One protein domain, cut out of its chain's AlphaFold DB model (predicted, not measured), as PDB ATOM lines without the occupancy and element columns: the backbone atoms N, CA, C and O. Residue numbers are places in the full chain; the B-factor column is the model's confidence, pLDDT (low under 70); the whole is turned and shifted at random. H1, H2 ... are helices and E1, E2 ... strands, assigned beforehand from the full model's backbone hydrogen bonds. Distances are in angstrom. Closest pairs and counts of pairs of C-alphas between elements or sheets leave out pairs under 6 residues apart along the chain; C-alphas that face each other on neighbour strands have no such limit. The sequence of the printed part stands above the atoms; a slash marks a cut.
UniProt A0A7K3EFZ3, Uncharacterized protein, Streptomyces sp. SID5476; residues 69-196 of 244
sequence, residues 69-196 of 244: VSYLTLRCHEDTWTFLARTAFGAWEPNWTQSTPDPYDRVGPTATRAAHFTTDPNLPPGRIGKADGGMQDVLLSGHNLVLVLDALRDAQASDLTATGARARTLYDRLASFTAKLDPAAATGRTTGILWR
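What this domain is: This is residues 69 to 196 of the 244 residues of an uncharacterized protein of Streptomyces sp. SID5476 (UniProt A0A7K3EFZ3). Look for a twisted four-strand sheet with H1 packed on it and H3 meeting it at one end; H3 folds back into H4 as a helical hairpin. A looped lobe, residues 90 to 127 with short H2, extends away from H4. The 128 printed residues hold, in order, E1 H1 H2 E2 E3 H3 H4 E4, a mixed class; the mixed sheet runs E2 E3 E1 E4. It is compact, radius of gyration of the C-alphas 14.6 A, spanning 43 by 37 by 29 A.

Where its parts are: Find C-alpha 71 at (-17.076, -20.590, -16.296); E1 runs from there to 77, 19.1 A. H1 follows, 78 to 89, 15.6 A, then H2, 111 to 114, and E2, 128 to 130. E3 is 135 to 141, 19.3 A, H3 142 to 155, 19.7 A, and H4 161 to 178, 25.4 A. E4, 190 to 196, 16.3 A, ends at (-25.069, -10.941, -8.744).

How they stand to each other: Inner strand E1 is antiparallel to E3, N 74 to O 138 at 2.8 A, and parallel to E4, N 75 to O 195 at 2.7 A. E2 and E3 form a hairpin, N 129 to O 137 at 2.9 A. E1, H1 H2, E2 make a split strand-helix-strand unit, E3 between its strands, with a right-handed crossover. H1 and H3 are on one face of the sheet, making two layers. H1, height 10.9 A, only just stands up from it, rising 43 degrees. Residues 84 to 88 of H1 touch H3, about perpendicular at 88 degrees; C-alphas 88 and 148 are closest, 4.9 A. Residues 149 to 155 of H3 touch H4, opposite ways at a shallow tilt of 33 degrees, only just short of steep; C-alphas 152 and 167 are closest, 5.1 A. H2 is apart from H1, H3 and H4. Every O i to N i+4 pair is within hydrogen-bond range in H1, H3 and H4; H2 is too short for one.

The domain as a whole: The C-alphas of Tyr 104 and Ala 184 are farthest apart, 43.3 A. The printed part has no cut; links H1 to H2, H2 to E2 and H4 to E4 are long. Look for pLDDT under 70 at residues 183 to 193.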
ATOM      1  N   VAL A  69     -21.373 -26.053 -16.981       83.19
ATOM      2  CA  VAL A  69     -20.833 -24.693 -17.080       83.19
ATOM      3  C   VAL A  69     -19.317 -24.733 -17.166       83.19
ATOM      4  O   VAL A  69     -18.647 -25.299 -16.307       83.19
ATOM      5  N   SER A  70     -18.737 -24.054 -18.153       83.44
ATOM      6  CA  SER A  70     -17.280 -23.897 -18.186       83.44
ATOM      7  C   SER A  70     -16.818 -22.876 -17.165       83.44
ATOM      8  O   SER A  70     -16.062 -23.223 -16.264       83.44
ATOM      9  N   TYR A  71     -17.323 -21.645 -17.272       85.31
ATOM     10  CA  TYR A  71     -17.076 -20.590 -16.296       85.31
ATOM     11  C   TYR A  71     -18.271 -19.638 -16.175       85.31
ATOM     12  O   TYR A  71     -18.949 -19.358 -17.169       85.31
ATOM     13  N   LEU A  72     -18.474 -19.106 -14.970       88.12
ATOM     14  CA  LEU A  72     -19.394 -18.011 -14.658       88.12
ATOM     15  C   LEU A  72     -18.706 -16.973 -13.772       88.12
ATOM     16  O   LEU A  72     -17.779 -17.311 -13.036       88.12
ATOM     17  N   THR A  73     -19.191 -15.733 -13.795       90.19
ATOM     18  CA  THR A  73     -18.718 -14.696 -12.873       90.19
ATOM     19  C   THR A  73     -19.749 -14.487 -11.777       90.19
ATOM     20  O   THR A  73     -20.855 -14.017 -12.037       90.19
ATOM     21  N   LEU A  74     -19.387 -14.817 -10.543       91.75
ATOM     22  CA  LEU A  74     -20.171 -14.540  -9.350       91.75
ATOM     23  C   LEU A  74     -19.770 -13.180  -8.780       91.75
ATOM     24  O   LEU A  74     -18.681 -13.029  -8.242       91.75
ATOM     25  N   ARG A  75     -20.673 -12.205  -8.853       92.06
ATOM     26  CA  ARG A  75     -20.543 -10.919  -8.176       92.06
ATOM     27  C   ARG A  75     -21.232 -10.958  -6.823       92.06
ATOM     28  O   ARG A  75     -22.460 -10.954  -6.765       92.06
ATOM     29  N   CYS A  76     -20.485 -10.968  -5.732       92.44
ATOM     30  CA  CYS A  76     -21.056 -11.000  -4.386       92.44
ATOM     31  C   CYS A  76     -20.237 -10.174  -3.396       92.44
ATOM     32  O   CYS A  76     -19.156  -9.695  -3.721       92.44
ATOM     33  N   HIS A  77     -20.769  -9.967  -2.193       93.12
ATOM     34  CA  HIS A  77     -19.995  -9.352  -1.118       93.12
ATOM     35  C   HIS A  77     -18.864 -10.290  -0.664       93.12
ATOM     36  O   HIS A  77     -19.027 -11.513  -0.667       93.12
ATOM     37  N   GLU A  78     -17.747  -9.721  -0.211       92.81
ATOM     38  CA  GLU A  78     -16.576 -10.434   0.315       92.81
ATOM     39  C   GLU A  78     -16.944 -11.476   1.378       92.81
ATOM     40  O   GLU A  78     -16.454 -12.606   1.351       92.81
ATOM     41  N   ASP A  79     -17.868 -11.133   2.273       92.62
ATOM     42  CA  ASP A  79     -18.346 -12.047   3.316       92.62
ATOM     43  C   ASP A  79     -19.149 -13.222   2.755       92.62
ATOM     44  O   ASP A  79     -19.178 -14.301   3.354       92.62
ATOM     45  N   THR A  80     -19.850 -13.022   1.635       94.50
ATOM     46  CA  THR A  80     -20.594 -14.087   0.956       94.50
ATOM     47  C   THR A  80     -19.631 -15.026   0.260       94.50
ATOM     48  O   THR A  80     -19.734 -16.232   0.471       94.50
ATOM     49  N   TRP A  81     -18.646 -14.503  -0.471       95.00
ATOM     50  CA  TRP A  81     -17.604 -15.347  -1.051       95.00
ATOM     51  C   TRP A  81     -16.818 -16.108   0.021       95.00
ATOM     52  O   TRP A  81     -16.674 -17.321  -0.078       95.00
ATOM     53  N   THR A  82     -16.393 -15.435   1.092       95.12
ATOM     54  CA  THR A  82     -15.649 -16.070   2.192       95.12
ATOM     55  C   THR A  82     -16.441 -17.207   2.827       95.12
ATOM     56  O   THR A  82     -15.871 -18.250   3.142       95.12
ATOM     57  N   PHE A  83     -17.752 -17.029   3.010       95.56
ATOM     58  CA  PHE A  83     -18.619 -18.095   3.502       95.56
ATOM     59  C   PHE A  83     -18.656 -19.277   2.529       95.56
ATOM     60  O   PHE A  83     -18.338 -20.388   2.936       95.56
ATOM     61  N   LEU A  84     -18.960 -19.032   1.250       96.12
ATOM     62  CA  LEU A  84     -19.006 -20.074   0.217       96.12
ATOM     63  C   LEU A  84     -17.683 -20.843   0.127       96.12
ATOM     64  O   LEU A  84     -17.680 -22.071   0.151       96.12
ATOM     65  N   ALA A  85     -16.564 -20.122   0.075       95.88
ATOM     66  CA  ALA A  85     -15.236 -20.696  -0.066       95.88
ATOM     67  C   ALA A  85     -14.814 -21.510   1.163       95.88
ATOM     68  O   ALA A  85     -14.254 -22.589   1.013       95.88
ATOM     69  N   ARG A  86     -15.124 -21.051   2.383       95.81
ATOM     70  CA  ARG A  86     -14.877 -21.844   3.600       95.81
ATOM     71  C   ARG A  86     -15.749 -23.085   3.662       95.81
ATOM     72  O   ARG A  86     -15.260 -24.137   4.050       95.81
ATOM     73  N   THR A  87     -17.020 -22.963   3.288       96.06
ATOM     74  CA  THR A  87     -17.944 -24.097   3.272       96.06
ATOM     75  C   THR A  87     -17.495 -25.154   2.264       96.06
ATOM     76  O   THR A  87     -17.477 -26.326   2.611       96.06
ATOM     77  N   ALA A  88     -17.083 -24.753   1.059       96.44
ATOM     78  CA  ALA A  88     -16.735 -25.679  -0.019       96.44
ATOM     79  C   ALA A  88     -15.287 -26.187   0.024       96.44
ATOM     80  O   ALA A  88     -15.025 -27.342  -0.297       96.44
ATOM     81  N   PHE A  89     -14.340 -25.330   0.402       95.19
ATOM     82  CA  PHE A  89     -12.904 -25.601   0.280       95.19
ATOM     83  C   PHE A  89     -12.187 -25.637   1.634       95.19
ATOM     84  O   PHE A  89     -10.980 -25.853   1.686       95.19
ATOM     85  N   GLY A  90     -12.893 -25.412   2.744       93.31
ATOM     86  CA  GLY A  90     -12.368 -25.513   4.110       93.31
ATOM     87  C   GLY A  90     -11.620 -24.272   4.603       93.31
ATOM     88  O   GLY A  90     -11.849 -23.816   5.725       93.31
ATOM     89  N   ALA A  91     -10.766 -23.671   3.774       90.81
ATOM     90  CA  ALA A  91      -9.970 -22.503   4.142       90.81
ATOM     91  C   ALA A  91     -10.210 -21.331   3.188       90.81
ATOM     92  O   ALA A  91     -10.148 -21.472   1.976       90.81
ATOM     93  N   TRP A  92     -10.462 -20.145   3.741       94.69
ATOM     94  CA  TRP A  92     -10.451 -18.895   2.980       94.69
ATOM     95  C   TRP A  92     -10.307 -17.707   3.929       94.69
ATOM     96  O   TRP A  92     -10.897 -17.711   5.018       94.69
ATOM     97  N   GLU A  93      -9.570 -16.672   3.533       91.62
ATOM     98  CA  GLU A  93      -9.541 -15.394   4.248       91.62
ATOM     99  C   GLU A  93     -10.146 -14.277   3.380       91.62
ATOM    100  O   GLU A  93     -10.008 -14.312   2.157       91.62
ATOM    101  N   PRO A  94     -10.834 -13.291   3.984       89.50
ATOM    102  CA  PRO A  94     -11.568 -12.267   3.233       89.50
ATOM    103  C   PRO A  94     -10.705 -11.487   2.228       89.50
ATOM    104  O   PRO A  94     -11.101 -11.252   1.085       89.50
ATOM    105  N   ASN A  95      -9.470 -11.168   2.609       87.81
ATOM    106  CA  ASN A  95      -8.508 -10.442   1.784       87.81
ATOM    107  C   ASN A  95      -7.907 -11.279   0.640       87.81
ATOM    108  O   ASN A  95      -7.246 -10.699  -0.221       87.81
ATOM    109  N   TRP A  96      -8.123 -12.598   0.599       92.31
ATOM    110  CA  TRP A  96      -7.566 -13.436  -0.459       92.31
ATOM    111  C   TRP A  96      -8.304 -13.251  -1.788       92.31
ATOM    112  O   TRP A  96      -9.529 -13.130  -1.839       92.31
ATOM    113  N   THR A  97      -7.537 -13.259  -2.876       91.81
ATOM    114  CA  THR A  97      -8.011 -13.200  -4.270       91.81
ATOM    115  C   THR A  97      -7.536 -14.392  -5.106       91.81
ATOM    116  O   THR A  97      -7.886 -14.513  -6.280       91.81
ATOM    117  N   GLN A  98      -6.776 -15.300  -4.497       90.44
ATOM    118  CA  GLN A  98      -6.278 -16.520  -5.121       90.44
ATOM    119  C   GLN A  98      -6.170 -17.647  -4.092       90.44
ATOM    120  O   GLN A  98      -6.012 -17.392  -2.897       90.44
ATOM    121  N   SER A  99      -6.236 -18.892  -4.558       89.19
ATOM    122  CA  SER A  99      -6.027 -20.093  -3.738       89.19
ATOM    123  C   SER A  99      -4.614 -20.658  -3.830       89.19
ATOM    124  O   SER A  99      -4.265 -21.576  -3.094       89.19
ATOM    125  N   THR A 100      -3.797 -20.132  -4.739       86.56
ATOM    126  CA  THR A 100      -2.418 -20.569  -4.929       86.56
ATOM    127  C   THR A 100      -1.479 -19.769  -4.029       86.56
ATOM    128  O   THR A 100      -1.591 -18.539  -3.992       86.56
ATOM    129  N   PRO A 101      -0.543 -20.425  -3.322       84.38
ATOM    130  CA  PRO A 101       0.497 -19.721  -2.589       84.38
ATOM    131  C   PRO A 101       1.379 -18.908  -3.530       84.38
ATOM    132  O   PRO A 101       1.881 -19.437  -4.520       84.38
ATOM    133  N   ASP A 102       1.612 -17.649  -3.179       82.00
ATOM    134  CA  ASP A 102       2.582 -16.789  -3.846       82.00
ATOM    135  C   ASP A 102       3.562 -16.248  -2.790       82.00
ATOM    136  O   ASP A 102       3.138 -15.573  -1.851       82.00
ATOM    137  N   PRO A 103       4.871 -16.548  -2.886       78.00
ATOM    138  CA  PRO A 103       5.872 -16.029  -1.953       78.00
ATOM    139  C   PRO A 103       5.989 -14.500  -1.957       78.00
ATOM    140  O   PRO A 103       6.487 -13.922  -0.988       78.00
ATOM    141  N   TYR A 104       5.572 -13.853  -3.045       78.75
ATOM    142  CA  TYR A 104       5.729 -12.420  -3.275       78.75
ATOM    143  C   TYR A 104       4.430 -11.638  -3.067       78.75
ATOM    144  O   TYR A 104       4.481 -10.411  -2.968       78.75
ATOM    145  N   ASP A 105       3.294 -12.328  -2.934       74.12
ATOM    146  CA  ASP A 105       1.982 -11.708  -2.797       74.12
ATOM    147  C   ASP A 105       1.246 -12.174  -1.530       74.12
ATOM    148  O   ASP A 105       1.109 -13.359  -1.234       74.12
ATOM    149  N   ARG A 106       0.742 -11.208  -0.757       75.62
ATOM    150  CA  ARG A 106       0.004 -11.453   0.494       75.62
ATOM    151  C   ARG A 106      -1.503 -11.623   0.282       75.62
ATOM    152  O   ARG A 106      -2.227 -11.780   1.264       75.62
ATOM    153  N   VAL A 107      -1.990 -11.574  -0.957       84.00
ATOM    154  CA  VAL A 107      -3.418 -11.738  -1.297       84.00
ATOM    155  C   VAL A 107      -3.816 -13.196  -1.570       84.00
ATOM    156  O   VAL A 107      -4.850 -13.449  -2.183       84.00
ATOM    157  N   GLY A 108      -3.019 -14.164  -1.115       87.00
ATOM    158  CA  GLY A 108      -3.310 -15.595  -1.193       87.00
ATOM    159  C   GLY A 108      -2.867 -16.344   0.068       87.00
ATOM    160  O   GLY A 108      -2.314 -15.741   0.994       87.00
ATOM    161  N   PRO A 109      -3.101 -17.662   0.130       90.00
ATOM    162  CA  PRO A 109      -2.702 -18.478   1.267       90.00
ATOM    163  C   PRO A 109      -1.180 -18.542   1.421       90.00
ATOM    164  O   PRO A 109      -0.437 -18.696   0.456       90.00
ATOM    165  N   THR A 110      -0.706 -18.544   2.666       88.44
ATOM    166  CA  THR A 110       0.649 -19.020   2.973       88.44
ATOM    167  C   THR A 110       0.739 -20.534   2.755       88.44
ATOM    168  O   THR A 110      -0.274 -21.230   2.773       88.44
ATOM    169  N   ALA A 111       1.954 -21.083   2.648       85.38
ATOM    170  CA  ALA A 111       2.153 -22.534   2.533       85.38
ATOM    171  C   ALA A 111       1.464 -23.327   3.665       85.38
ATOM    172  O   ALA A 111       0.849 -24.361   3.423       85.38
ATOM    173  N   THR A 112       1.505 -22.809   4.897       86.31
ATOM    174  CA  THR A 112       0.818 -23.413   6.050       86.31
ATOM    175  C   THR A 112      -0.700 -23.347   5.928       86.31
ATOM    176  O   THR A 112      -1.387 -24.307   6.260       86.31
ATOM    177  N   ARG A 113      -1.240 -22.231   5.429       87.56
ATOM    178  CA  ARG A 113      -2.679 -22.051   5.234       87.56
ATOM    179  C   ARG A 113      -3.226 -22.875   4.075       87.56
ATOM    180  O   ARG A 113      -4.347 -23.361   4.173       87.56
ATOM    181  N   ALA A 114      -2.433 -23.074   3.025       86.69
ATOM    182  CA  ALA A 114      -2.812 -23.886   1.877       86.69
ATOM    183  C   ALA A 114      -3.056 -25.358   2.255       86.69
ATOM    184  O   ALA A 114      -3.931 -26.003   1.689       86.69
ATOM    185  N   ALA A 115      -2.361 -25.871   3.275       87.62
ATOM    186  CA  ALA A 115      -2.586 -27.222   3.788       87.62
ATOM    187  C   ALA A 115      -3.962 -27.419   4.460       87.62
ATOM    188  O   ALA A 115      -4.346 -28.553   4.734       87.62
ATOM    189  N   HIS A 116      -4.704 -26.342   4.741       90.38
ATOM    190  CA  HIS A 116      -6.048 -26.418   5.320       90.38
ATOM    191  C   HIS A 116      -7.168 -26.478   4.276       90.38
ATOM    192  O   HIS A 116      -8.331 -26.602   4.662       90.38
ATOM    193  N   PHE A 117      -6.850 -26.392   2.980       92.75
ATOM    194  CA  PHE A 117      -7.852 -26.635   1.949       92.75
ATOM    195  C   PHE A 117      -8.280 -28.104   1.968       92.75
ATOM    196  O   PHE A 117      -7.449 -29.005   1.878       92.75
ATOM    197  N   THR A 118      -9.585 -28.352   2.060       92.81
ATOM    198  CA  THR A 118     -10.162 -29.699   1.925       92.81
ATOM    199  C   THR A 118     -10.249 -30.127   0.465       92.81
ATOM    200  O   THR A 118     -10.252 -31.315   0.150       92.81
ATOM    201  N   THR A 119     -10.334 -29.160  -0.444       91.62
ATOM    202  CA  THR A 119     -10.348 -29.359  -1.892       91.62
ATOM    203  C   THR A 119      -9.690 -28.149  -2.536       91.62
ATOM    204  O   THR A 119      -9.921 -27.028  -2.087       91.62
ATOM    205  N   ASP A 120      -8.860 -28.366  -3.557       88.81
ATOM    206  CA  ASP A 120      -8.230 -27.270  -4.295       88.81
ATOM    207  C   ASP A 120      -9.283 -26.555  -5.156       88.81
ATOM    208  O   ASP A 120      -9.820 -27.160  -6.087       88.81
ATOM    209  N   PRO A 121      -9.595 -25.277  -4.883       86.88
ATOM    210  CA  PRO A 121     -10.547 -24.540  -5.697       86.88
ATOM    211  C   PRO A 121      -9.961 -24.109  -7.049       86.88
ATOM    212  O   PRO A 121     -10.703 -23.580  -7.869       86.88
ATOM    213  N   ASN A 122      -8.658 -24.277  -7.311       87.38
ATOM    214  CA  ASN A 122      -8.005 -23.886  -8.566       87.38
ATOM    215  C   ASN A 122      -8.387 -22.457  -9.011       87.38
ATOM    216  O   ASN A 122      -8.881 -22.220 -10.120       87.38
ATOM    217  N   LEU A 123      -8.203 -21.495  -8.103       87.94
ATOM    218  CA  LEU A 123      -8.434 -20.071  -8.336       87.94
ATOM    219  C   LEU A 123      -7.080 -19.354  -8.389       87.94
ATOM    220  O   LEU A 123      -6.662 -18.772  -7.386       87.94
ATOM    221  N   PRO A 124      -6.366 -19.408  -9.531       85.75
ATOM    222  CA  PRO A 124      -5.116 -18.675  -9.703       85.75
ATOM    223  C   PRO A 124      -5.337 -17.150  -9.681       85.75
ATOM    224  O   PRO A 124      -6.483 -16.689  -9.796       85.75
ATOM    225  N   PRO A 125      -4.251 -16.357  -9.588       86.25
ATOM    226  CA  PRO A 125      -4.328 -14.901  -9.619       86.25
ATOM    227  C   PRO A 125      -5.169 -14.379 -10.790       86.25
ATOM    228  O   PRO A 125      -5.131 -14.905 -11.905       86.25
ATOM    229  N   GLY A 126      -5.956 -13.334 -10.526       86.19
ATOM    230  CA  GLY A 126      -6.840 -12.702 -11.511       86.19
ATOM    231  C   GLY A 126      -8.221 -13.351 -11.664       86.19
ATOM    232  O   GLY A 126      -9.051 -12.823 -12.402       86.19
ATOM    233  N   ARG A 127      -8.517 -14.456 -10.962       89.19
ATOM    234  CA  ARG A 127      -9.873 -15.042 -10.930       89.19
ATOM    235  C   ARG A 127     -10.823 -14.335  -9.970       89.19
ATOM    236  O   ARG A 127     -12.029 -14.504 -10.114       89.19
ATOM    237  N   ILE A 128     -10.304 -13.560  -9.022       92.75
ATOM    238  CA  ILE A 128     -11.110 -12.766  -8.094       92.75
ATOM    239  C   ILE A 128     -10.710 -11.304  -8.230       92.75
ATOM    240  O   ILE A 128      -9.592 -10.921  -7.890       92.75
ATOM    241  N   GLY A 129     -11.638 -10.485  -8.717       91.62
ATOM    242  CA  GLY A 129     -11.508  -9.035  -8.748       91.62
ATOM    243  C   GLY A 129     -12.198  -8.411  -7.542       91.62
ATOM    244  O   GLY A 129     -13.357  -8.716  -7.271       91.62
ATOM    245  N   LYS A 130     -11.512  -7.520  -6.825       90.81
ATOM    246  CA  LYS A 130     -12.151  -6.667  -5.814       90.81
ATOM    247  C   LYS A 130     -12.851  -5.497  -6.516       90.81
ATOM    248  O   LYS A 130     -12.305  -4.924  -7.455       90.81
ATOM    249  N   ALA A 131     -14.036  -5.139  -6.044       87.25
ATOM    250  CA  ALA A 131     -14.822  -4.002  -6.503       87.25
ATOM    251  C   ALA A 131     -15.222  -3.110  -5.313       87.25
ATOM    252  O   ALA A 131     -15.048  -3.475  -4.148       87.25
ATOM    253  N   ASP A 132     -15.761  -1.927  -5.607       85.25
ATOM    254  CA  ASP A 132     -16.164  -0.968  -4.577       85.25
ATOM    255  C   ASP A 132     -17.247  -1.525  -3.641       85.25
ATOM    256  O   ASP A 132     -18.078  -2.355  -4.023       85.25
ATOM    257  N   GLY A 133     -17.251  -1.040  -2.396       84.06
ATOM    258  CA  GLY A 133     -18.274  -1.389  -1.407       84.06
ATOM    259  C   GLY A 133     -18.190  -2.827  -0.885       84.06
ATOM    260  O   GLY A 133     -19.214  -3.387  -0.509       84.06
ATOM    261  N   GLY A 134     -16.998  -3.436  -0.890       87.06
ATOM    262  CA  GLY A 134     -16.791  -4.812  -0.416       87.06
ATOM    263  C   GLY A 134     -17.286  -5.882  -1.391       87.06
ATOM    264  O   GLY A 134     -17.350  -7.058  -1.039       87.06
ATOM    265  N   MET A 135     -17.644  -5.494  -2.616       90.81
ATOM    266  CA  MET A 135     -18.053  -6.423  -3.664       90.81
ATOM    267  C   MET A 135     -16.840  -7.100  -4.301       90.81
ATOM    268  O   MET A 135     -15.744  -6.546  -4.353       90.81
ATOM    269  N   GLN A 136     -17.043  -8.303  -4.819       91.81
ATOM    270  CA  GLN A 136     -16.037  -9.073  -5.533       91.81
ATOM    271  C   GLN A 136     -16.667  -9.779  -6.721       91.81
ATOM    272  O   GLN A 136     -17.787 -10.272  -6.619       91.81
ATOM    273  N   ASP A 137     -15.920  -9.853  -7.816       92.81
ATOM    274  CA  ASP A 137     -16.246 -10.647  -8.993       92.81
ATOM    275  C   ASP A 137     -15.358 -11.903  -8.981       92.81
ATOM    276  O   ASP A 137     -14.141 -11.815  -9.132       92.81
ATOM    277  N   VAL A 138     -15.963 -13.072  -8.776       93.00
ATOM    278  CA  VAL A 138     -15.295 -14.375  -8.653       93.00
ATOM    279  C   VAL A 138     -15.594 -15.212  -9.891       93.00
ATOM    280  O   VAL A 138     -16.738 -15.595 -10.140       93.00
ATOM    281  N   LEU A 139     -14.568 -15.532 -10.670       91.94
ATOM    282  CA  LEU A 139     -14.677 -16.369 -11.857       91.94
ATOM    283  C   LEU A 139     -14.611 -17.852 -11.465       91.94
ATOM    284  O   LEU A 139     -13.534 -18.398 -11.228       91.94
ATOM    285  N   LEU A 140     -15.772 -18.504 -11.410       90.56
ATOM    286  CA  LEU A 140     -15.934 -19.888 -10.967       90.56
ATOM    287  C   LEU A 140     -16.069 -20.845 -12.142       90.56
ATOM    288  O   LEU A 140     -16.814 -20.577 -13.082       90.56
ATOM    289  N   SER A 141     -15.384 -21.983 -12.057       90.00
ATOM    290  CA  SER A 141     -15.616 -23.111 -12.958       90.00
ATOM    291  C   SER A 141     -16.902 -23.856 -12.581       90.00
ATOM    292  O   SER A 141     -17.346 -23.796 -11.431       90.00
ATOM    293  N   GLY A 142     -17.481 -24.616 -13.516       89.62
ATOM    294  CA  GLY A 142     -18.597 -25.518 -13.197       89.62
ATOM    295  C   GLY A 142     -18.232 -26.570 -12.150       89.62
ATOM    296  O   GLY A 142     -19.049 -26.896 -11.296       89.62
ATOM    297  N   HIS A 143     -16.979 -27.036 -12.141       91.88
ATOM    298  CA  HIS A 143     -16.481 -27.941 -11.103       91.88
ATOM    299  C   HIS A 143     -16.563 -27.307  -9.708       91.88
ATOM    300  O   HIS A 143     -17.141 -27.894  -8.796       91.88
ATOM    301  N   ASN A 144     -16.078 -26.073  -9.554       93.62
ATOM    302  CA  ASN A 144     -16.158 -25.359  -8.279       93.62
ATOM    303  C   ASN A 144     -17.606 -25.071  -7.884       93.62
ATOM    304  O   ASN A 144     -17.942 -25.122  -6.706       93.62
ATOM    305  N   LEU A 145     -18.469 -24.778  -8.858       93.00
ATOM    306  CA  LEU A 145     -19.892 -24.570  -8.615       93.00
ATOM    307  C   LEU A 145     -20.563 -25.831  -8.053       93.00
ATOM    308  O   LEU A 145     -21.361 -25.721  -7.126       93.00
ATOM    309  N   VAL A 146     -20.219 -27.011  -8.580       95.06
ATOM    310  CA  VAL A 146     -20.678 -28.305  -8.053       95.06
ATOM    311  C   VAL A 146     -20.222 -28.485  -6.607       95.06
ATOM    312  O   VAL A 146     -21.063 -28.746  -5.754       95.06
ATOM    313  N   LEU A 147     -18.934 -28.267  -6.315       96.12
ATOM    314  CA  LEU A 147     -18.393 -28.374  -4.953       96.12
ATOM    315  C   LEU A 147     -19.095 -27.422  -3.975       96.12
ATOM    316  O   LEU A 147     -19.432 -27.805  -2.860       96.12
ATOM    317  N   VAL A 148     -19.359 -26.186  -4.403       96.50
ATOM    318  CA  VAL A 148     -20.077 -25.197  -3.592       96.50
ATOM    319  C   VAL A 148     -21.525 -25.619  -3.342       96.50
ATOM    320  O   VAL A 148     -22.000 -25.507  -2.215       96.50
ATOM    321  N   LEU A 149     -22.240 -26.098  -4.362       96.81
ATOM    322  CA  LEU A 149     -23.627 -26.554  -4.226       96.81
ATOM    323  C   LEU A 149     -23.756 -27.760  -3.293       96.81
ATOM    324  O   LEU A 149     -24.676 -27.790  -2.476       96.81
ATOM    325  N   ASP A 150     -22.848 -28.725  -3.415       96.94
ATOM    326  CA  ASP A 150     -22.802 -29.928  -2.580       96.94
ATOM    327  C   ASP A 150     -22.502 -29.558  -1.119       96.94
ATOM    328  O   ASP A 150     -23.300 -29.814  -0.216       96.94
ATOM    329  N   ALA A 151     -21.447 -28.772  -0.889       96.81
ATOM    330  CA  ALA A 151     -21.079 -28.336   0.455       96.81
ATOM    331  C   ALA A 151     -22.152 -27.459   1.122       96.81
ATOM    332  O   ALA A 151     -22.380 -27.542   2.332       96.81
ATOM    333  N   LEU A 152     -22.852 -26.616   0.354       97.06
ATOM    334  CA  LEU A 152     -23.977 -25.844   0.877       97.06
ATOM    335  C   LEU A 152     -25.162 -26.726   1.239       97.06
ATOM    336  O   LEU A 152     -25.847 -26.400   2.206       97.06
ATOM    337  N   ARG A 153     -25.427 -27.791   0.473       96.06
ATOM    338  CA  ARG A 153     -26.497 -28.749   0.758       96.06
ATOM    339  C   ARG A 153     -26.243 -29.449   2.089       96.06
ATOM    340  O   ARG A 153     -27.152 -29.480   2.918       96.06
ATOM    341  N   ASP A 154     -25.015 -29.899   2.316       94.88
ATOM    342  CA  ASP A 154     -24.598 -30.518   3.576       94.88
ATOM    343  C   ASP A 154     -24.667 -29.529   4.745       94.88
ATOM    344  O   ASP A 154     -25.217 -29.830   5.808       94.88
ATOM    345  N   ALA A 155     -24.207 -28.293   4.534       94.81
ATOM    346  CA  ALA A 155     -24.230 -27.251   5.558       94.81
ATOM    347  C   ALA A 155     -25.648 -26.820   5.984       94.81
ATOM    348  O   ALA A 155     -25.790 -26.185   7.032       94.81
ATOM    349  N   GLN A 156     -26.712 -27.172   5.243       94.19
ATOM    350  CA  GLN A 156     -28.102 -26.917   5.668       94.19
ATOM    351  C   GLN A 156     -28.452 -27.649   6.967       94.19
ATOM    352  O   GLN A 156     -29.298 -27.166   7.719       94.19
ATOM    353  N   ALA A 157     -27.799 -28.783   7.235       91.19
ATOM    354  CA  ALA A 157     -27.968 -29.572   8.452       91.19
ATOM    355  C   ALA A 157     -27.036 -29.128   9.598       91.19
ATOM    356  O   ALA A 157     -26.896 -29.847  10.582       91.19
ATOM    357  N   SER A 158     -26.381 -27.967   9.480       90.69
ATOM    358  CA  SER A 158     -25.494 -27.445  10.523       90.69
ATOM    359  C   SER A 158     -26.227 -27.237  11.853       90.69
ATOM    360  O   SER A 158     -27.308 -26.648  11.884       90.69
ATOM    361  N   ASP A 159     -25.574 -27.614  12.957       90.19
ATOM    362  CA  ASP A 159     -26.050 -27.364  14.326       90.19
ATOM    363  C   ASP A 159     -26.270 -25.869  14.615       90.19
ATOM    364  O   ASP A 159     -27.088 -25.483  15.451       90.19
ATOM    365  N   LEU A 160     -25.537 -24.998  13.912       91.75
ATOM    366  CA  LEU A 160     -25.717 -23.556  13.993       91.75
ATOM    367  C   LEU A 160     -26.842 -23.130  13.046       91.75
ATOM    368  O   LEU A 160     -26.630 -22.973  11.842       91.75
ATOM    369  N   THR A 161     -28.019 -22.838  13.604       90.38
ATOM    370  CA  THR A 161     -29.219 -22.445  12.842       90.38
ATOM    371  C   THR A 161     -28.958 -21.319  11.838       90.38
ATOM    372  O   THR A 161     -29.459 -21.360  10.716       90.38
ATOM    373  N   ALA A 162     -28.149 -20.320  12.209       90.25
ATOM    374  CA  ALA A 162     -27.804 -19.210  11.319       90.25
ATOM    375  C   ALA A 162     -26.976 -19.667  10.103       90.25
ATOM    376  O   ALA A 162     -27.232 -19.225   8.982       90.25
ATOM    377  N   THR A 163     -26.024 -20.581  10.309       90.69
ATOM    378  CA  THR A 163     -25.222 -21.187   9.237       90.69
ATOM    379  C   THR A 163     -26.106 -22.007   8.311       90.69
ATOM    380  O   THR A 163     -26.057 -21.795   7.102       90.69
ATOM    381  N   GLY A 164     -26.968 -22.866   8.865       92.44
ATOM    382  CA  GLY A 164     -27.897 -23.681   8.077       92.44
ATOM    383  C   GLY A 164     -28.872 -22.838   7.250       92.44
ATOM    384  O   GLY A 164     -29.057 -23.085   6.058       92.44
ATOM    385  N   ALA A 165     -29.437 -21.776   7.835       92.19
ATOM    386  CA  ALA A 165     -30.334 -20.857   7.132       92.19
ATOM    387  C   ALA A 165     -29.625 -20.083   6.006       92.19
ATOM    388  O   ALA A 165     -30.170 -19.942   4.904       92.19
ATOM    389  N   ARG A 166     -28.396 -19.609   6.257       93.62
ATOM    390  CA  ARG A 166     -27.571 -18.942   5.241       93.62
ATOM    391  C   ARG A 166     -27.206 -19.903   4.113       93.62
ATOM    392  O   ARG A 166     -27.365 -19.544   2.947       93.62
ATOM    393  N   ALA A 167     -26.783 -21.121   4.451       94.94
ATOM    394  CA  ALA A 167     -26.430 -22.154   3.485       94.94
ATOM    395  C   ALA A 167     -27.622 -22.518   2.593       94.94
ATOM    396  O   ALA A 167     -27.492 -22.533   1.372       94.94
ATOM    397  N   ARG A 168     -28.806 -22.698   3.187       94.81
ATOM    398  CA  ARG A 168     -30.051 -22.941   2.453       94.81
ATOM    399  C   ARG A 168     -30.394 -21.799   1.503       94.81
ATOM    400  O   ARG A 168     -30.658 -22.042   0.334       94.81
ATOM    401  N   THR A 169     -30.331 -20.557   1.978       93.94
ATOM    402  CA  THR A 169     -30.650 -19.384   1.150       93.94
ATOM    403  C   THR A 169     -29.710 -19.258  -0.048       93.94
ATOM    404  O   THR A 169     -30.156 -18.998  -1.165       93.94
ATOM    405  N   LEU A 170     -28.406 -19.458   0.165       94.75
ATOM    406  CA  LEU A 170     -27.413 -19.413  -0.909       94.75
ATOM    407  C   LEU A 170     -27.567 -20.593  -1.872       94.75
ATOM    408  O   LEU A 170     -27.503 -20.385  -3.082       94.75
ATOM    409  N   TYR A 171     -27.836 -21.794  -1.354       95.94
ATOM    410  CA  TYR A 171     -28.127 -22.977  -2.162       95.94
ATOM    411  C   TYR A 171     -29.341 -22.748  -3.066       95.94
ATOM    412  O   TYR A 171     -29.241 -22.939  -4.272       95.94
ATOM    413  N   ASP A 172     -30.463 -22.280  -2.516       93.88
ATOM    414  CA  ASP A 172     -31.697 -22.064  -3.278       93.88
ATOM    415  C   ASP A 172     -31.490 -21.016  -4.388       93.88
ATOM    416  O   ASP A 172     -31.976 -21.176  -5.510       93.88
ATOM    417  N   ARG A 173     -30.708 -19.962  -4.113       91.88
ATOM    418  CA  ARG A 173     -30.342 -18.953  -5.120       91.88
ATOM    419  C   ARG A 173     -29.446 -19.527  -6.221       91.88
ATOM    420  O   ARG A 173     -29.698 -19.246  -7.394       91.88
ATOM    421  N   LEU A 174     -28.436 -20.323  -5.861       91.44
ATOM    422  CA  LEU A 174     -27.560 -21.006  -6.819       91.44
ATOM    423  C   LEU A 174     -28.343 -22.000  -7.679       91.44
ATOM    424  O   LEU A 174     -28.217 -21.979  -8.899       91.44
ATOM    425  N   ALA A 175     -29.196 -22.816  -7.063       91.69
ATOM    426  CA  ALA A 175     -30.013 -23.808  -7.752       91.69
ATOM    427  C   ALA A 175     -31.034 -23.154  -8.701       91.69
ATOM    428  O   ALA A 175     -31.231 -23.599  -9.832       91.69
ATOM    429  N   SER A 176     -31.653 -22.045  -8.281       90.25
ATOM    430  CA  SER A 176     -32.536 -21.255  -9.149       90.25
ATOM    431  C   SER A 176     -31.790 -20.673 -10.350       90.25
ATOM    432  O   SER A 176     -32.351 -20.579 -11.444       90.25
ATOM    433  N   PHE A 177     -30.530 -20.279 -10.165       86.81
ATOM    434  CA  PHE A 177     -29.688 -19.808 -11.255       86.81
ATOM    435  C   PHE A 177     -29.309 -20.943 -12.211       86.81
ATOM    436  O   PHE A 177     -29.479 -20.785 -13.419       86.81
ATOM    437  N   THR A 178     -28.863 -22.096 -11.702       86.81
ATOM    438  CA  THR A 178     -28.483 -23.231 -12.555       86.81
ATOM    439  C   THR A 178     -29.649 -23.740 -13.392       86.81
ATOM    440  O   THR A 178     -29.451 -24.089 -14.548       86.81
ATOM    441  N   ALA A 179     -30.875 -23.675 -12.865       86.88
ATOM    442  CA  ALA A 179     -32.085 -24.027 -13.605       86.88
ATOM    443  C   ALA A 179     -32.365 -23.119 -14.821       86.88
ATOM    444  O   ALA A 179     -33.115 -23.510 -15.712       86.88
ATOM    445  N   LYS A 180     -31.788 -21.909 -14.863       84.62
ATOM    446  CA  LYS A 180     -31.907 -20.966 -15.992       84.62
ATOM    447  C   LYS A 180     -30.815 -21.152 -17.041       84.62
ATOM    448  O   LYS A 180     -30.871 -20.503 -18.083       84.62
ATOM    449  N   LEU A 181     -29.805 -21.973 -16.760       80.06
ATOM    450  CA  LEU A 181     -28.766 -22.283 -17.730       80.06
ATOM    451  C   LEU A 181     -29.360 -23.168 -18.818       80.06
ATOM    452  O   LEU A 181     -30.064 -24.130 -18.521       80.06
ATOM    453  N   ASP A 182     -29.066 -22.838 -20.072       70.75
ATOM    454  CA  ASP A 182     -29.503 -23.639 -21.208       70.75
ATOM    455  C   ASP A 182     -28.773 -24.997 -21.198       70.75
ATOM    456  O   ASP A 182     -27.555 -25.029 -21.403       70.75
ATOM    457  N   PRO A 183     -29.479 -26.121 -20.972       64.94
ATOM    458  CA  PRO A 183     -28.863 -27.443 -20.949       64.94
ATOM    459  C   PRO A 183     -28.441 -27.924 -22.346       64.94
ATOM    460  O   PRO A 183     -27.667 -28.872 -22.443       64.94
ATOM    461  N   ALA A 184     -28.950 -27.302 -23.419       65.81
ATOM    462  CA  ALA A 184     -28.582 -27.603 -24.801       65.81
ATOM    463  C   ALA A 184     -27.399 -26.753 -25.301       65.81
ATOM    464  O   ALA A 184     -26.912 -26.966 -26.415       65.81
ATOM    465  N   ALA A 185     -26.912 -25.805 -24.493       64.69
ATOM    466  CA  ALA A 185     -25.719 -25.046 -24.826       64.69
ATOM    467  C   ALA A 185     -24.496 -25.975 -24.873       64.69
ATOM    468  O   ALA A 185     -24.293 -26.813 -23.996       64.69
ATOM    469  N   ALA A 186     -23.653 -25.804 -25.894       61.47
ATOM    470  CA  ALA A 186     -22.418 -26.569 -26.016       61.47
ATOM    471  C   ALA A 186     -21.540 -26.392 -24.761       61.47
ATOM    472  O   ALA A 186     -21.270 -25.262 -24.332       61.47
ATOM    473  N   THR A 187     -21.072 -27.512 -24.204       58.44
ATOM    474  CA  THR A 187     -20.053 -27.529 -23.151       58.44
ATOM    475  C   THR A 187     -18.825 -26.759 -23.640       58.44
ATOM    476  O   THR A 187     -18.396 -26.918 -24.781       58.44
ATOM    477  N   GLY A 188     -18.275 -25.868 -22.815       53.88
ATOM    478  CA  GLY A 188     -17.155 -25.005 -23.221       53.88
ATOM    479  C   GLY A 188     -17.463 -23.505 -23.236       53.88
ATOM    480  O   GLY A 188     -16.532 -22.706 -23.324       53.88
ATOM    481  N   ARG A 189     -18.731 -23.077 -23.149       52.50
ATOM    482  CA  ARG A 189     -19.049 -21.640 -23.145       52.50
ATOM    483  C   ARG A 189     -18.683 -20.990 -21.806       52.50
ATOM    484  O   ARG A 189     -19.296 -21.263 -20.776       52.50
ATOM    485  N   THR A 190     -17.737 -20.050 -21.836       54.12
ATOM    486  CA  THR A 190     -17.727 -18.903 -20.918       54.12
ATOM    487  C   THR A 190     -19.034 -18.178 -21.156       54.12
ATOM    488  O   THR A 190     -19.219 -17.519 -22.175       54.12
ATOM    489  N   THR A 191     -19.996 -18.363 -20.265       57.25
ATOM    490  CA  THR A 191     -21.360 -17.908 -20.537       57.25
ATOM    491  C   THR A 191     -21.459 -16.379 -20.593       57.25
ATOM    492  O   THR A 191     -22.474 -15.851 -21.031       57.25
ATOM    493  N   GLY A 192     -20.417 -15.652 -20.156       59.88
ATOM    494  CA  GLY A 192     -20.470 -14.199 -19.974       59.88
ATOM    495  C   GLY A 192     -21.515 -13.799 -18.928       59.88
ATOM    496  O   GLY A 192     -21.845 -12.623 -18.803       59.88
ATOM    497  N   ILE A 193     -22.058 -14.776 -18.193       68.44
ATOM    498  CA  ILE A 193     -23.131 -14.555 -17.242       68.44
ATOM    499  C   ILE A 193     -22.509 -14.023 -15.960       68.44
ATOM    500  O   ILE A 193     -21.802 -14.730 -15.236       68.44
ATOM    501  N   LEU A 194     -22.805 -12.755 -15.701       76.25
ATOM    502  CA  LEU A 194     -22.602 -12.124 -14.413       76.25
ATOM    503  C   LEU A 194     -23.783 -12.478 -13.515       76.25
ATOM    504  O   LEU A 194     -24.910 -12.033 -13.738       76.25
ATOM    505  N   TRP A 195     -23.522 -13.263 -12.484       80.25
ATOM    506  CA  TRP A 195     -24.508 -13.575 -11.470       80.25
ATOM    507  C   TRP A 195     -24.256 -12.736 -10.223       80.25
ATOM    508  O   TRP A 195     -23.224 -12.874  -9.577       80.25
ATOM    509  N   ARG A 196     -25.195 -11.848  -9.887       83.44
ATOM    510  CA  ARG A 196     -25.069 -10.941  -8.744       83.44
ATOM    511  C   ARG A 196     -25.838 -11.468  -7.535       83.44
ATOM    512  O   ARG A 196     -27.062 -11.558  -7.580       83.44
TER     513      ARG A 196